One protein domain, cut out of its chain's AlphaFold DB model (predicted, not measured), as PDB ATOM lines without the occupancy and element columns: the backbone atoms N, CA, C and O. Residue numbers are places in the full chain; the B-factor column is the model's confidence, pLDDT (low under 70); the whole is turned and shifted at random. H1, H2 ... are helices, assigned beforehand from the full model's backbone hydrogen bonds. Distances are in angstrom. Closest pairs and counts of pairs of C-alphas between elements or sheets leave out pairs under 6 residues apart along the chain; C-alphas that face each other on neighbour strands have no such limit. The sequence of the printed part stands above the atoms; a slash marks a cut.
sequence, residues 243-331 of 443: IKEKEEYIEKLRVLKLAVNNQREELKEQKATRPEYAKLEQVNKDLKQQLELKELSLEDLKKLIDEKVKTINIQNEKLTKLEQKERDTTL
ATOM      1  N   ILE A 243     119.243 111.977 152.503       83.38
ATOM      2  CA  ILE A 243     119.285 112.857 151.327       83.38
ATOM      3  C   ILE A 243     120.681 113.444 151.138       83.38
ATOM      4  O   ILE A 243     121.195 113.380 150.026       83.38
ATOM      5  N   LYS A 244     121.312 113.944 152.206       84.38
ATOM      6  CA  LYS A 244     122.672 114.486 152.143       84.38
ATOM      7  C   LYS A 244     123.673 113.431 151.670       84.38
ATOM      8  O   LYS A 244     124.441 113.684 150.750       84.38
ATOM      9  N   GLU A 245     123.611 112.228 152.234       84.44
ATOM     10  CA  GLU A 245     124.456 111.105 151.822       84.44
ATOM     11  C   GLU A 245     124.251 110.750 150.342       84.44
ATOM     12  O   GLU A 245     125.205 110.521 149.597       84.44
ATOM     13  N   LYS A 246     122.996 110.755 149.884       85.25
ATOM     14  CA  LYS A 246     122.663 110.509 148.482       85.25
ATOM     15  C   LYS A 246     123.188 111.609 147.560       85.25
ATOM     16  O   LYS A 246     123.678 111.296 146.479       85.25
ATOM     17  N   GLU A 247     123.072 112.874 147.951       84.19
ATOM     18  CA  GLU A 247     123.605 114.012 147.194       84.19
ATOM     19  C   GLU A 247     125.133 113.945 147.097       84.19
ATOM     20  O   GLU A 247     125.676 114.068 146.000       84.19
ATOM     21  N   GLU A 248     125.821 113.646 148.201       85.56
ATOM     22  CA  GLU A 248     127.271 113.430 148.222       85.56
ATOM     23  C   GLU A 248     127.688 112.264 147.319       85.56
ATOM     24  O   GLU A 248     128.649 112.380 146.559       85.56
ATOM     25  N   TYR A 249     126.957 111.148 147.353       84.75
ATOM     26  CA  TYR A 249     127.216 110.000 146.483       84.75
ATOM     27  C   TYR A 249     127.013 110.336 144.997       84.75
ATOM     28  O   TYR A 249     127.846 109.984 144.159       84.75
ATOM     29  N   ILE A 250     125.941 111.059 144.656       85.94
ATOM     30  CA  ILE A 250     125.691 111.528 143.285       85.94
ATOM     31  C   ILE A 250     126.818 112.453 142.818       85.94
ATOM     32  O   ILE A 250     127.275 112.331 141.680       85.94
ATOM     33  N   GLU A 251     127.299 113.346 143.683       86.19
ATOM     34  CA  GLU A 251     128.404 114.242 143.352       86.19
ATOM     35  C   GLU A 251     129.717 113.473 143.146       86.19
ATOM     36  O   GLU A 251     130.412 113.712 142.158       86.19
ATOM     37  N   LYS A 252     130.018 112.473 143.989       85.38
ATOM     38  CA  LYS A 252     131.159 111.558 143.787       85.38
ATOM     39  C   LYS A 252     131.087 110.867 142.422       85.38
ATOM     40  O   LYS A 252     132.070 110.857 141.683       85.38
ATOM     41  N   LEU A 253     129.916 110.348 142.049       87.06
ATOM     42  CA  LEU A 253     129.701 109.735 140.733       87.06
ATOM     43  C   LEU A 253     129.876 110.733 139.584       87.06
ATOM     44  O   LEU A 253     130.419 110.373 138.537       87.06
ATOM     45  N   ARG A 254     129.429 111.982 139.758       88.62
ATOM     46  CA  ARG A 254     129.582 113.045 138.757       88.62
ATOM     47  C   ARG A 254     131.055 113.381 138.530       88.62
ATOM     48  O   ARG A 254     131.483 113.423 137.377       88.62
ATOM     49  N   VAL A 255     131.817 113.578 139.608       87.81
ATOM     50  CA  VAL A 255     133.263 113.848 139.564       87.81
ATOM     51  C   VAL A 255     134.003 112.691 138.896       87.81
ATOM     52  O   VAL A 255     134.762 112.919 137.957       87.81
ATOM     53  N   LEU A 256     133.718 111.449 139.302       86.69
ATOM     54  CA  LEU A 256     134.326 110.263 138.697       86.69
ATOM     55  C   LEU A 256     134.025 110.173 137.195       86.69
ATOM     56  O   LEU A 256     134.921 109.932 136.391       86.69
ATOM     57  N   LYS A 257     132.771 110.407 136.792       89.56
ATOM     58  CA  LYS A 257     132.371 110.378 135.379       89.56
ATOM     59  C   LYS A 257     133.081 111.455 134.558       89.56
ATOM     60  O   LYS A 257     133.483 111.175 133.432       89.56
ATOM     61  N   LEU A 258     133.229 112.663 135.104       87.69
ATOM     62  CA  LEU A 258     133.958 113.752 134.451       87.69
ATOM     63  C   LEU A 258     135.431 113.371 134.249       87.69
ATOM     64  O   LEU A 258     135.932 113.468 133.134       87.69
ATOM     65  N   ALA A 259     136.090 112.873 135.297       83.56
ATOM     66  CA  ALA A 259     137.490 112.467 135.242       83.56
ATOM     67  C   ALA A 259     137.733 111.343 134.225       83.56
ATOM     68  O   ALA A 259     138.636 111.434 133.398       83.56
ATOM     69  N   VAL A 260     136.882 110.312 134.230       85.88
ATOM     70  CA  VAL A 260     136.967 109.206 133.265       85.88
ATOM     71  C   VAL A 260     136.754 109.698 131.834       85.88
ATOM     72  O   VAL A 260     137.446 109.243 130.928       85.88
ATOM     73  N   ASN A 261     135.819 110.626 131.613       87.19
ATOM     74  CA  ASN A 261     135.590 111.197 130.286       87.19
ATOM     75  C   ASN A 261     136.784 112.028 129.803       87.19
ATOM     76  O   ASN A 261     137.198 111.850 128.663       87.19
ATOM     77  N   ASN A 262     137.356 112.878 130.661       83.81
ATOM     78  CA  ASN A 262     138.540 113.668 130.319       83.81
ATOM     79  C   ASN A 262     139.711 112.753 129.941       83.81
ATOM     80  O   ASN A 262     140.273 112.896 128.859       83.81
ATOM     81  N   GLN A 263     139.988 111.730 130.759       80.88
ATOM     82  CA  GLN A 263     141.053 110.770 130.465       80.88
ATOM     83  C   GLN A 263     140.790 109.987 129.174       80.88
ATOM     84  O   GLN A 263     141.712 109.633 128.444       80.88
ATOM     85  N   ARG A 264     139.521 109.706 128.864       83.31
ATOM     86  CA  ARG A 264     139.143 109.020 127.625       83.31
ATOM     87  C   ARG A 264     139.414 109.875 126.386       83.31
ATOM     88  O   ARG A 264     139.833 109.312 125.373       83.31
ATOM     89  N   GLU A 265     139.162 111.182 126.451       83.56
ATOM     90  CA  GLU A 265     139.489 112.108 125.360       83.56
ATOM     91  C   GLU A 265     141.010 112.289 125.222       83.56
ATOM     92  O   GLU A 265     141.509 112.193 124.105       83.56
ATOM     93  N   GLU A 266     141.770 112.393 126.319       79.62
ATOM     94  CA  GLU A 266     143.247 112.429 126.264       79.62
ATOM     95  C   GLU A 266     143.828 111.174 125.591       79.62
ATOM     96  O   GLU A 266     144.653 111.266 124.681       79.62
ATOM     97  N   LEU A 267     143.348 109.983 125.969       78.88
ATOM     98  CA  LEU A 267     143.747 108.728 125.322       78.88
ATOM     99  C   LEU A 267     143.401 108.723 123.824       78.88
ATOM    100  O   LEU A 267     144.139 108.176 123.006       78.88
ATOM    101  N   LYS A 268     142.285 109.346 123.437       80.75
ATOM    102  CA  LYS A 268     141.861 109.431 122.035       80.75
ATOM    103  C   LYS A 268     142.762 110.365 121.228       80.75
ATOM    104  O   LYS A 268     143.130 110.009 120.110       80.75
ATOM    105  N   GLU A 269     143.151 111.510 121.788       77.88
ATOM    106  CA  GLU A 269     144.134 112.421 121.184       77.88
ATOM    107  C   GLU A 269     145.502 111.748 121.019       77.88
ATOM    108  O   GLU A 269     146.136 111.867 119.970       77.88
ATOM    109  N   GLN A 270     145.908 110.950 122.010       74.12
ATOM    110  CA  GLN A 270     147.151 110.175 121.997       74.12
ATOM    111  C   GLN A 270     147.102 108.940 121.077       74.12
ATOM    112  O   GLN A 270     148.102 108.237 120.953       74.12
ATOM    113  N   LYS A 271     145.971 108.674 120.401       79.50
ATOM    114  CA  LYS A 271     145.736 107.463 119.586       79.50
ATOM    115  C   LYS A 271     146.037 106.171 120.358       79.50
ATOM    116  O   LYS A 271     146.602 105.225 119.807       79.50
ATOM    117  N   ALA A 272     145.633 106.154 121.625       73.31
ATOM    118  CA  ALA A 272     145.846 105.060 122.555       73.31
ATOM    119  C   ALA A 272     145.341 103.717 122.017       73.31
ATOM    120  O   ALA A 272     144.345 103.613 121.288       73.31
ATOM    121  N   THR A 273     146.026 102.658 122.422       76.12
ATOM    122  CA  THR A 273     145.706 101.293 122.020       76.12
ATOM    123  C   THR A 273     144.587 100.709 122.885       76.12
ATOM    124  O   THR A 273     144.298 101.151 123.997       76.12
ATOM    125  N   ARG A 274     143.933  99.653 122.388       74.19
ATOM    126  CA  ARG A 274     142.846  98.968 123.110       74.19
ATOM    127  C   ARG A 274     143.214  98.539 124.551       74.19
ATOM    128  O   ARG A 274     142.352  98.675 125.418       74.19
ATOM    129  N   PRO A 275     144.446  98.070 124.851       76.00
ATOM    130  CA  PRO A 275     144.879  97.785 126.224       76.00
ATOM    131  C   PRO A 275     144.860  98.984 127.186       76.00
ATOM    132  O   PRO A 275     144.618  98.799 128.376       76.00
ATOM    133  N   GLU A 276     145.094 100.208 126.716       71.56
ATOM    134  CA  GLU A 276     145.123 101.407 127.570       71.56
ATOM    135  C   GLU A 276     143.713 101.842 127.976       71.56
ATOM    136  O   GLU A 276     143.464 102.145 129.144       71.56
ATOM    137  N   TYR A 277     142.755 101.747 127.051       77.31
ATOM    138  CA  TYR A 277     141.337 101.914 127.375       77.31
ATOM    139  C   TYR A 277     140.849 100.870 128.387       77.31
ATOM    140  O   TYR A 277     140.099 101.216 129.299       77.31
ATOM    141  N   ALA A 278     141.314  99.620 128.287       79.50
ATOM    142  CA  ALA A 278     140.961  98.572 129.246       79.50
ATOM    143  C   ALA A 278     141.453  98.890 130.673       79.50
ATOM    144  O   ALA A 278     140.740  98.637 131.643       79.50
ATOM    145  N   LYS A 279     142.637  99.507 130.819       80.75
ATOM    146  CA  LYS A 279     143.132  99.979 132.126       80.75
ATOM    147  C   LYS A 279     142.238 101.075 132.710       80.75
ATOM    148  O   LYS A 279     141.918 101.025 133.895       80.75
ATOM    149  N   LEU A 280     141.812 102.042 131.892       79.94
ATOM    150  CA  LEU A 280     140.901 103.108 132.327       79.94
ATOM    151  C   LEU A 280     139.536 102.549 132.760       79.94
ATOM    152  O   LEU A 280     138.979 102.982 133.770       79.94
ATOM    153  N   GLU A 281     139.007 101.563 132.032       86.88
ATOM    154  CA  GLU A 281     137.768 100.871 132.405       86.88
ATOM    155  C   GLU A 281     137.902 100.120 133.734       86.88
ATOM    156  O   GLU A 281     136.999 100.208 134.569       86.88
ATOM    157  N   GLN A 282     139.036  99.451 133.969       84.62
ATOM    158  CA  GLN A 282     139.304  98.768 135.236       84.62
ATOM    159  C   GLN A 282     139.370  99.757 136.407       84.62
ATOM    160  O   GLN A 282     138.690  99.555 137.408       84.62
ATOM    161  N   VAL A 283     140.093 100.873 136.259       83.06
ATOM    162  CA  VAL A 283     140.165 101.922 137.294       83.06
ATOM    163  C   VAL A 283     138.780 102.499 137.601       83.06
ATOM    164  O   VAL A 283     138.433 102.696 138.763       83.06
ATOM    165  N   ASN A 284     137.954 102.735 136.578       87.31
ATOM    166  CA  ASN A 284     136.578 103.196 136.764       87.31
ATOM    167  C   ASN A 284     135.728 102.166 137.529       87.31
ATOM    168  O   ASN A 284     134.914 102.539 138.372       87.31
ATOM    169  N   LYS A 285     135.913 100.870 137.252       88.81
ATOM    170  CA  LYS A 285     135.212  99.789 137.956       88.81
ATOM    171  C   LYS A 285     135.621  99.719 139.429       88.81
ATOM    172  O   LYS A 285     134.741  99.700 140.285       88.81
ATOM    173  N   ASP A 286     136.920  99.755 139.714       85.44
ATOM    174  CA  ASP A 286     137.453  99.677 141.078       85.44
ATOM    175  C   ASP A 286     137.005 100.886 141.919       85.44
ATOM    176  O   ASP A 286     136.510 100.726 143.034       85.44
ATOM    177  N   LEU A 287     137.083 102.102 141.358       84.94
ATOM    178  CA  LEU A 287     136.621 103.322 142.033       84.94
ATOM    179  C   LEU A 287     135.106 103.309 142.273       84.94
ATOM    180  O   LEU A 287     134.654 103.741 143.330       84.94
ATOM    181  N   LYS A 288     134.301 102.781 141.340       87.00
ATOM    182  CA  LYS A 288     132.857 102.600 141.567       87.00
ATOM    183  C   LYS A 288     132.571 101.631 142.710       87.00
ATOM    184  O   LYS A 288     131.709 101.927 143.530       87.00
ATOM    185  N   GLN A 289     133.306 100.526 142.791       86.38
ATOM    186  CA  GLN A 289     133.146  99.554 143.871       86.38
ATOM    187  C   GLN A 289     133.507 100.166 145.234       86.38
ATOM    188  O   GLN A 289     132.756 100.019 146.194       86.38
ATOM    189  N   GLN A 290     134.596 100.935 145.314       83.62
ATOM    190  CA  GLN A 290     134.968 101.661 146.537       83.62
ATOM    191  C   GLN A 290     133.918 102.706 146.950       83.62
ATOM    192  O   GLN A 290     133.662 102.909 148.140       83.62
ATOM    193  N   LEU A 291     133.270 103.358 145.976       84.88
ATOM    194  CA  LEU A 291     132.155 104.270 146.240       84.88
ATOM    195  C   LEU A 291     130.919 103.543 146.784       84.88
ATOM    196  O   LEU A 291     130.247 104.084 147.660       84.88
ATOM    197  N   GLU A 292     130.618 102.339 146.292       81.50
ATOM    198  CA  GLU A 292     129.519 101.501 146.800       81.50
ATOM    199  C   GLU A 292     129.774 101.013 148.231       81.50
ATOM    200  O   GLU A 292     128.854 101.011 149.049       81.50
ATOM    201  N   LEU A 293     131.027 100.691 148.562       83.19
ATOM    202  CA  LEU A 293     131.451 100.320 149.916       83.19
ATOM    203  C   LEU A 293     131.514 101.515 150.888       83.19
ATOM    204  O   LEU A 293     131.727 101.325 152.083       83.19
ATOM    205  N   LYS A 294     131.280 102.744 150.399       75.19
ATOM    206  CA  LYS A 294     131.341 104.008 151.161       75.19
ATOM    207  C   LYS A 294     132.703 104.282 151.815       75.19
ATOM    208  O   LYS A 294     132.777 105.030 152.786       75.19
ATOM    209  N   GLU A 295     133.778 103.729 151.266       73.50
ATOM    210  CA  GLU A 295     135.125 103.815 151.850       73.50
ATOM    211  C   GLU A 295     135.847 105.132 151.521       73.50
ATOM    212  O   GLU A 295     136.789 105.513 152.212       73.50
ATOM    213  N   LEU A 296     135.405 105.854 150.486       72.19
ATOM    214  CA  LEU A 296     136.079 107.056 149.983       72.19
ATOM    215  C   LEU A 296     135.333 108.345 150.333       72.19
ATOM    216  O   LEU A 296     134.149 108.500 150.005       72.19
ATOM    217  N   SER A 297     136.040 109.326 150.903       78.62
ATOM    218  CA  SER A 297     135.551 110.708 150.972       78.62
ATOM    219  C   SER A 297     135.626 111.394 149.594       78.62
ATOM    220  O   SER A 297     136.283 110.911 148.673       78.62
ATOM    221  N   LEU A 298     134.923 112.523 149.421       75.62
ATOM    222  CA  LEU A 298     135.002 113.317 148.181       75.62
ATOM    223  C   LEU A 298     136.427 113.825 147.915       75.62
ATOM    224  O   LEU A 298     136.851 113.882 146.763       75.62
ATOM    225  N   GLU A 299     137.146 114.191 148.975       77.88
ATOM    226  CA  GLU A 299     138.502 114.726 148.880       77.88
ATOM    227  C   GLU A 299     139.504 113.620 148.534       77.88
ATOM    228  O   GLU A 299     140.345 113.794 147.653       77.88
ATOM    229  N   ASP A 300     139.351 112.447 149.152       81.81
ATOM    230  CA  ASP A 300     140.184 111.279 148.858       81.81
ATOM    231  C   ASP A 300     139.936 110.764 147.441       81.81
ATOM    232  O   ASP A 300     140.882 110.413 146.743       81.81
ATOM    233  N   LEU A 301     138.684 110.798 146.969       80.94
ATOM    234  CA  LEU A 301     138.354 110.462 145.584       80.94
ATOM    235  C   LEU A 301     139.062 111.395 144.596       80.94
ATOM    236  O   LEU A 301     139.632 110.911 143.621       80.94
ATOM    237  N   LYS A 302     139.045 112.714 144.830       79.31
ATOM    238  CA  LYS A 302     139.749 113.676 143.965       79.31
ATOM    239  C   LYS A 302     141.254 113.418 143.953       79.31
ATOM    240  O   LYS A 302     141.837 113.350 142.878       79.31
ATOM    241  N   LYS A 303     141.863 113.206 145.125       84.56
ATOM    242  CA  LYS A 303     143.294 112.878 145.238       84.56
ATOM    243  C   LYS A 303     143.644 111.591 144.497       84.56
ATOM    244  O   LYS A 303     144.589 111.581 143.718       84.56
ATOM    245  N   LEU A 304     142.856 110.532 144.688       83.31
ATOM    246  CA  LEU A 304     143.058 109.256 144.004       83.31
ATOM    247  C   LEU A 304     142.908 109.395 142.491       83.31
ATOM    248  O   LEU A 304     143.707 108.831 141.750       83.31
ATOM    249  N   ILE A 305     141.918 110.155 142.022       79.31
ATOM    250  CA  ILE A 305     141.770 110.467 140.598       79.31
ATOM    251  C   ILE A 305     143.029 111.174 140.086       79.31
ATOM    252  O   ILE A 305     143.614 110.705 139.114       79.31
ATOM    253  N   ASP A 306     143.490 112.230 140.757       78.69
ATOM    254  CA  ASP A 306     144.681 112.982 140.349       78.69
ATOM    255  C   ASP A 306     145.942 112.108 140.327       78.69
ATOM    256  O   ASP A 306     146.741 112.180 139.394       78.69
ATOM    257  N   GLU A 307     146.133 111.251 141.331       80.25
ATOM    258  CA  GLU A 307     147.249 110.303 141.386       80.25
ATOM    259  C   GLU A 307     147.191 109.282 140.247       80.25
ATOM    260  O   GLU A 307     148.210 108.999 139.607       80.25
ATOM    261  N   LYS A 308     146.004 108.735 139.959       77.81
ATOM    262  CA  LYS A 308     145.810 107.777 138.863       77.81
ATOM    263  C   LYS A 308     146.029 108.440 137.507       77.81
ATOM    264  O   LYS A 308     146.726 107.855 136.683       77.81
ATOM    265  N   VAL A 309     145.526 109.657 137.298       74.94
ATOM    266  CA  VAL A 309     145.746 110.448 136.075       74.94
ATOM    267  C   VAL A 309     147.234 110.744 135.890       74.94
ATOM    268  O   VAL A 309     147.791 110.425 134.843       74.94
ATOM    269  N   LYS A 310     147.928 111.236 136.927       74.25
ATOM    270  CA  LYS A 310     149.388 111.448 136.887       74.25
ATOM    271  C   LYS A 310     150.138 110.166 136.536       74.25
ATOM    272  O   LYS A 310     151.051 110.190 135.717       74.25
ATOM    273  N   THR A 311     149.747 109.042 137.134       72.19
ATOM    274  CA  THR A 311     150.375 107.743 136.871       72.19
ATOM    275  C   THR A 311     150.172 107.308 135.421       72.19
ATOM    276  O   THR A 311     151.131 106.869 134.790       72.19
ATOM    277  N   ILE A 312     148.956 107.448 134.884       68.81
ATOM    278  CA  ILE A 312     148.656 107.137 133.481       68.81
ATOM    279  C   ILE A 312     149.490 108.031 132.560       68.81
ATOM    280  O   ILE A 312     150.156 107.519 131.667       68.81
ATOM    281  N   ASN A 313     149.552 109.334 132.827       68.69
ATOM    282  CA  ASN A 313     150.283 110.277 131.980       68.69
ATOM    283  C   ASN A 313     151.795 109.991 131.988       68.69
ATOM    284  O   ASN A 313     152.409 109.919 130.927       68.69
ATOM    285  N   ILE A 314     152.386 109.700 133.154       69.00
ATOM    286  CA  ILE A 314     153.793 109.269 133.258       69.00
ATOM    287  C   ILE A 314     154.033 107.957 132.498       69.00
ATOM    288  O   ILE A 314     155.076 107.791 131.862       69.00
ATOM    289  N   GLN A 315     153.109 106.995 132.582       66.50
ATOM    290  CA  GLN A 315     153.221 105.733 131.846       66.50
ATOM    291  C   GLN A 315     153.174 105.966 130.333       66.50
ATOM    292  O   GLN A 315     154.010 105.411 129.623       66.50
ATOM    293  N   ASN A 316     152.281 106.834 129.859       65.19
ATOM    294  CA  ASN A 316     152.153 107.175 128.444       65.19
ATOM    295  C   ASN A 316     153.385 107.942 127.929       65.19
ATOM    296  O   ASN A 316     153.895 107.645 126.849       65.19
ATOM    297  N   GLU A 317     153.946 108.866 128.717       66.38
ATOM    298  CA  GLU A 317     155.212 109.542 128.390       66.38
ATOM    299  C   GLU A 317     156.400 108.573 128.308       66.38
ATOM    300  O   GLU A 317     157.279 108.703 127.457       66.38
ATOM    301  N   LYS A 318     156.468 107.593 129.214       67.06
ATOM    302  CA  LYS A 318     157.513 106.564 129.167       67.06
ATOM    303  C   LYS A 318     157.345 105.663 127.951       67.06
ATOM    304  O   LYS A 318     158.347 105.339 127.320       67.06
ATOM    305  N   LEU A 319     156.112 105.280 127.626       63.38
ATOM    306  CA  LEU A 319     155.811 104.448 126.466       63.38
ATOM    307  C   LEU A 319     156.177 105.170 125.164       63.38
ATOM    308  O   LEU A 319     156.896 104.610 124.351       63.38
ATOM    309  N   THR A 320     155.807 106.443 125.018       62.59
ATOM    310  CA  THR A 320     156.195 107.264 123.854       62.59
ATOM    311  C   THR A 320     157.710 107.429 123.727       62.59
ATOM    312  O   THR A 320     158.243 107.300 122.628       62.59
ATOM    313  N   LYS A 321     158.435 107.641 124.835       67.75
ATOM    314  CA  LYS A 321     159.912 107.669 124.828       67.75
ATOM    315  C   LYS A 321     160.526 106.313 124.468       67.75
ATOM    316  O   LYS A 321     161.545 106.278 123.786       67.75
ATOM    317  N   LEU A 322     159.937 105.204 124.923       60.47
ATOM    318  CA  LEU A 322     160.362 103.847 124.564       60.47
ATOM    319  C   LEU A 322     160.115 103.563 123.082       60.47
ATOM    320  O   LEU A 322     161.035 103.108 122.416       60.47
ATOM    321  N   GLU A 323     158.943 103.907 122.550       59.22
ATOM    322  CA  GLU A 323     158.631 103.788 121.123       59.22
ATOM    323  C   GLU A 323     159.553 104.658 120.259       59.22
ATOM    324  O   GLU A 323     160.005 104.216 119.206       59.22
ATOM    325  N   GLN A 324     159.870 105.883 120.693       59.41
ATOM    326  CA  GLN A 324     160.873 106.727 120.033       59.41
ATOM    327  C   GLN A 324     162.252 106.071 120.068       59.41
ATOM    328  O   GLN A 324     162.892 105.954 119.032       59.41
ATOM    329  N   LYS A 325     162.678 105.551 121.222       56.66
ATOM    330  CA  LYS A 325     163.963 104.860 121.357       56.66
ATOM    331  C   LYS A 325     164.018 103.568 120.533       56.66
ATOM    332  O   LYS A 325     165.073 103.259 119.992       56.66
ATOM    333  N   GLU A 326     162.919 102.828 120.395       53.03
ATOM    334  CA  GLU A 326     162.795 101.665 119.502       53.03
ATOM    335  C   GLU A 326     162.823 102.062 118.015       53.03
ATOM    336  O   GLU A 326     163.471 101.395 117.207       53.03
ATOM    337  N   ARG A 327     162.197 103.186 117.638       50.78
ATOM    338  CA  ARG A 327     162.313 103.766 116.284       50.78
ATOM    339  C   ARG A 327     163.732 104.255 115.980       50.78
ATOM    340  O   ARG A 327     164.239 104.002 114.892       50.78
ATOM    341  N   ASP A 328     164.400 104.877 116.944       46.53
ATOM    342  CA  ASP A 328     165.769 105.380 116.796       46.53
ATOM    343  C   ASP A 328     166.796 104.233 116.784       46.53
ATOM    344  O   ASP A 328     167.750 104.246 116.001       46.53
ATOM    345  N   THR A 329     166.573 103.181 117.581       43.44
ATOM    346  CA  THR A 329     167.403 101.961 117.560       43.44
ATOM    347  C   THR A 329     167.172 101.104 116.317       43.44
ATOM    348  O   THR A 329     168.091 100.405 115.895       43.44
ATOM    349  N   THR A 330     166.018 101.207 115.650       41.62
ATOM    350  CA  THR A 330     165.812 100.612 114.315       41.62
ATOM    351  C   THR A 330     166.370 101.458 113.162       41.62
ATOM    352  O   THR A 330     166.339 101.005 112.014       41.62
ATOM    353  N   LEU A 331     166.946 102.635 113.445       43.47
ATOM    354  CA  LEU A 331     167.528 103.537 112.441       43.47
ATOM    355  C   LEU A 331     169.010 103.879 112.644       43.47
ATOM    356  O   LEU A 331     169.600 104.487 111.759       43.47
TER     357      LEU A 331
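AT A GLANCE: This is residues 243 to 331 of the 443 residues of an uncharacterized protein of Arcobacter butzleri JV22 (UniProt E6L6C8). The longest helix, H3, runs along the side of a helical hairpin made of H1 and H2, and the three form a slim up-and-down bundle, each helix running against the one before it. H3 is shifted lengthwise, and residues 321 to 331, of which 321 to 329 belong to H3, stick out past the body as an arm that adds to the length. The printed part has 89 residues with three named helices in the order H1, H2, H3 and no named strand; the class is all helix. The whole is loose, with a radius of gyration of the C-alphas of 16.2 A, and spans 63 by 19 by 16 A.

IN THESE COORDINATES: H3, residues 298 to 329, is 46.0 A long from its first to its last C-alpha, and C-alpha 329 is at (167.403, 101.961, 117.560). H1, residues 243 to 269, begins with C-alpha 243 at (119.285, 112.857, 151.327) and is 39.1 A long. H2, residues 274 to 292, is 27.3 A long.

HOW THE PARTS SIT: H3 touches H1 with residues 298 to 309 alone; the closest C-alphas, those of Lys 252 and Leu 298, are 6.1 A apart. H1 and H3 run the same way at a shallow tilt of 11 degrees. H1 and H2 form a hairpin and touch, with the closest C-alphas, those of Val 260 and Asn 284, 7.0 A apart. They run opposite ways at a shallow tilt of 8 degrees. H2 and H3 are near each other, their closest C-alphas 8.2 A apart. Every backbone O i to N i+4 pair is within hydrogen-bond range in H1, H2 and H3.

THE WHOLE: The C-alphas of Ile 243 and Leu 331, the two farthest apart, are 62.7 A apart. Without residues 321 to 331, which stand free, the body spans 45 by 17 by 16 A. The printed part has no cut, and both links are tight. The mean pLDDT of the printed part is 76.5, with residues 312 to 331 under 70.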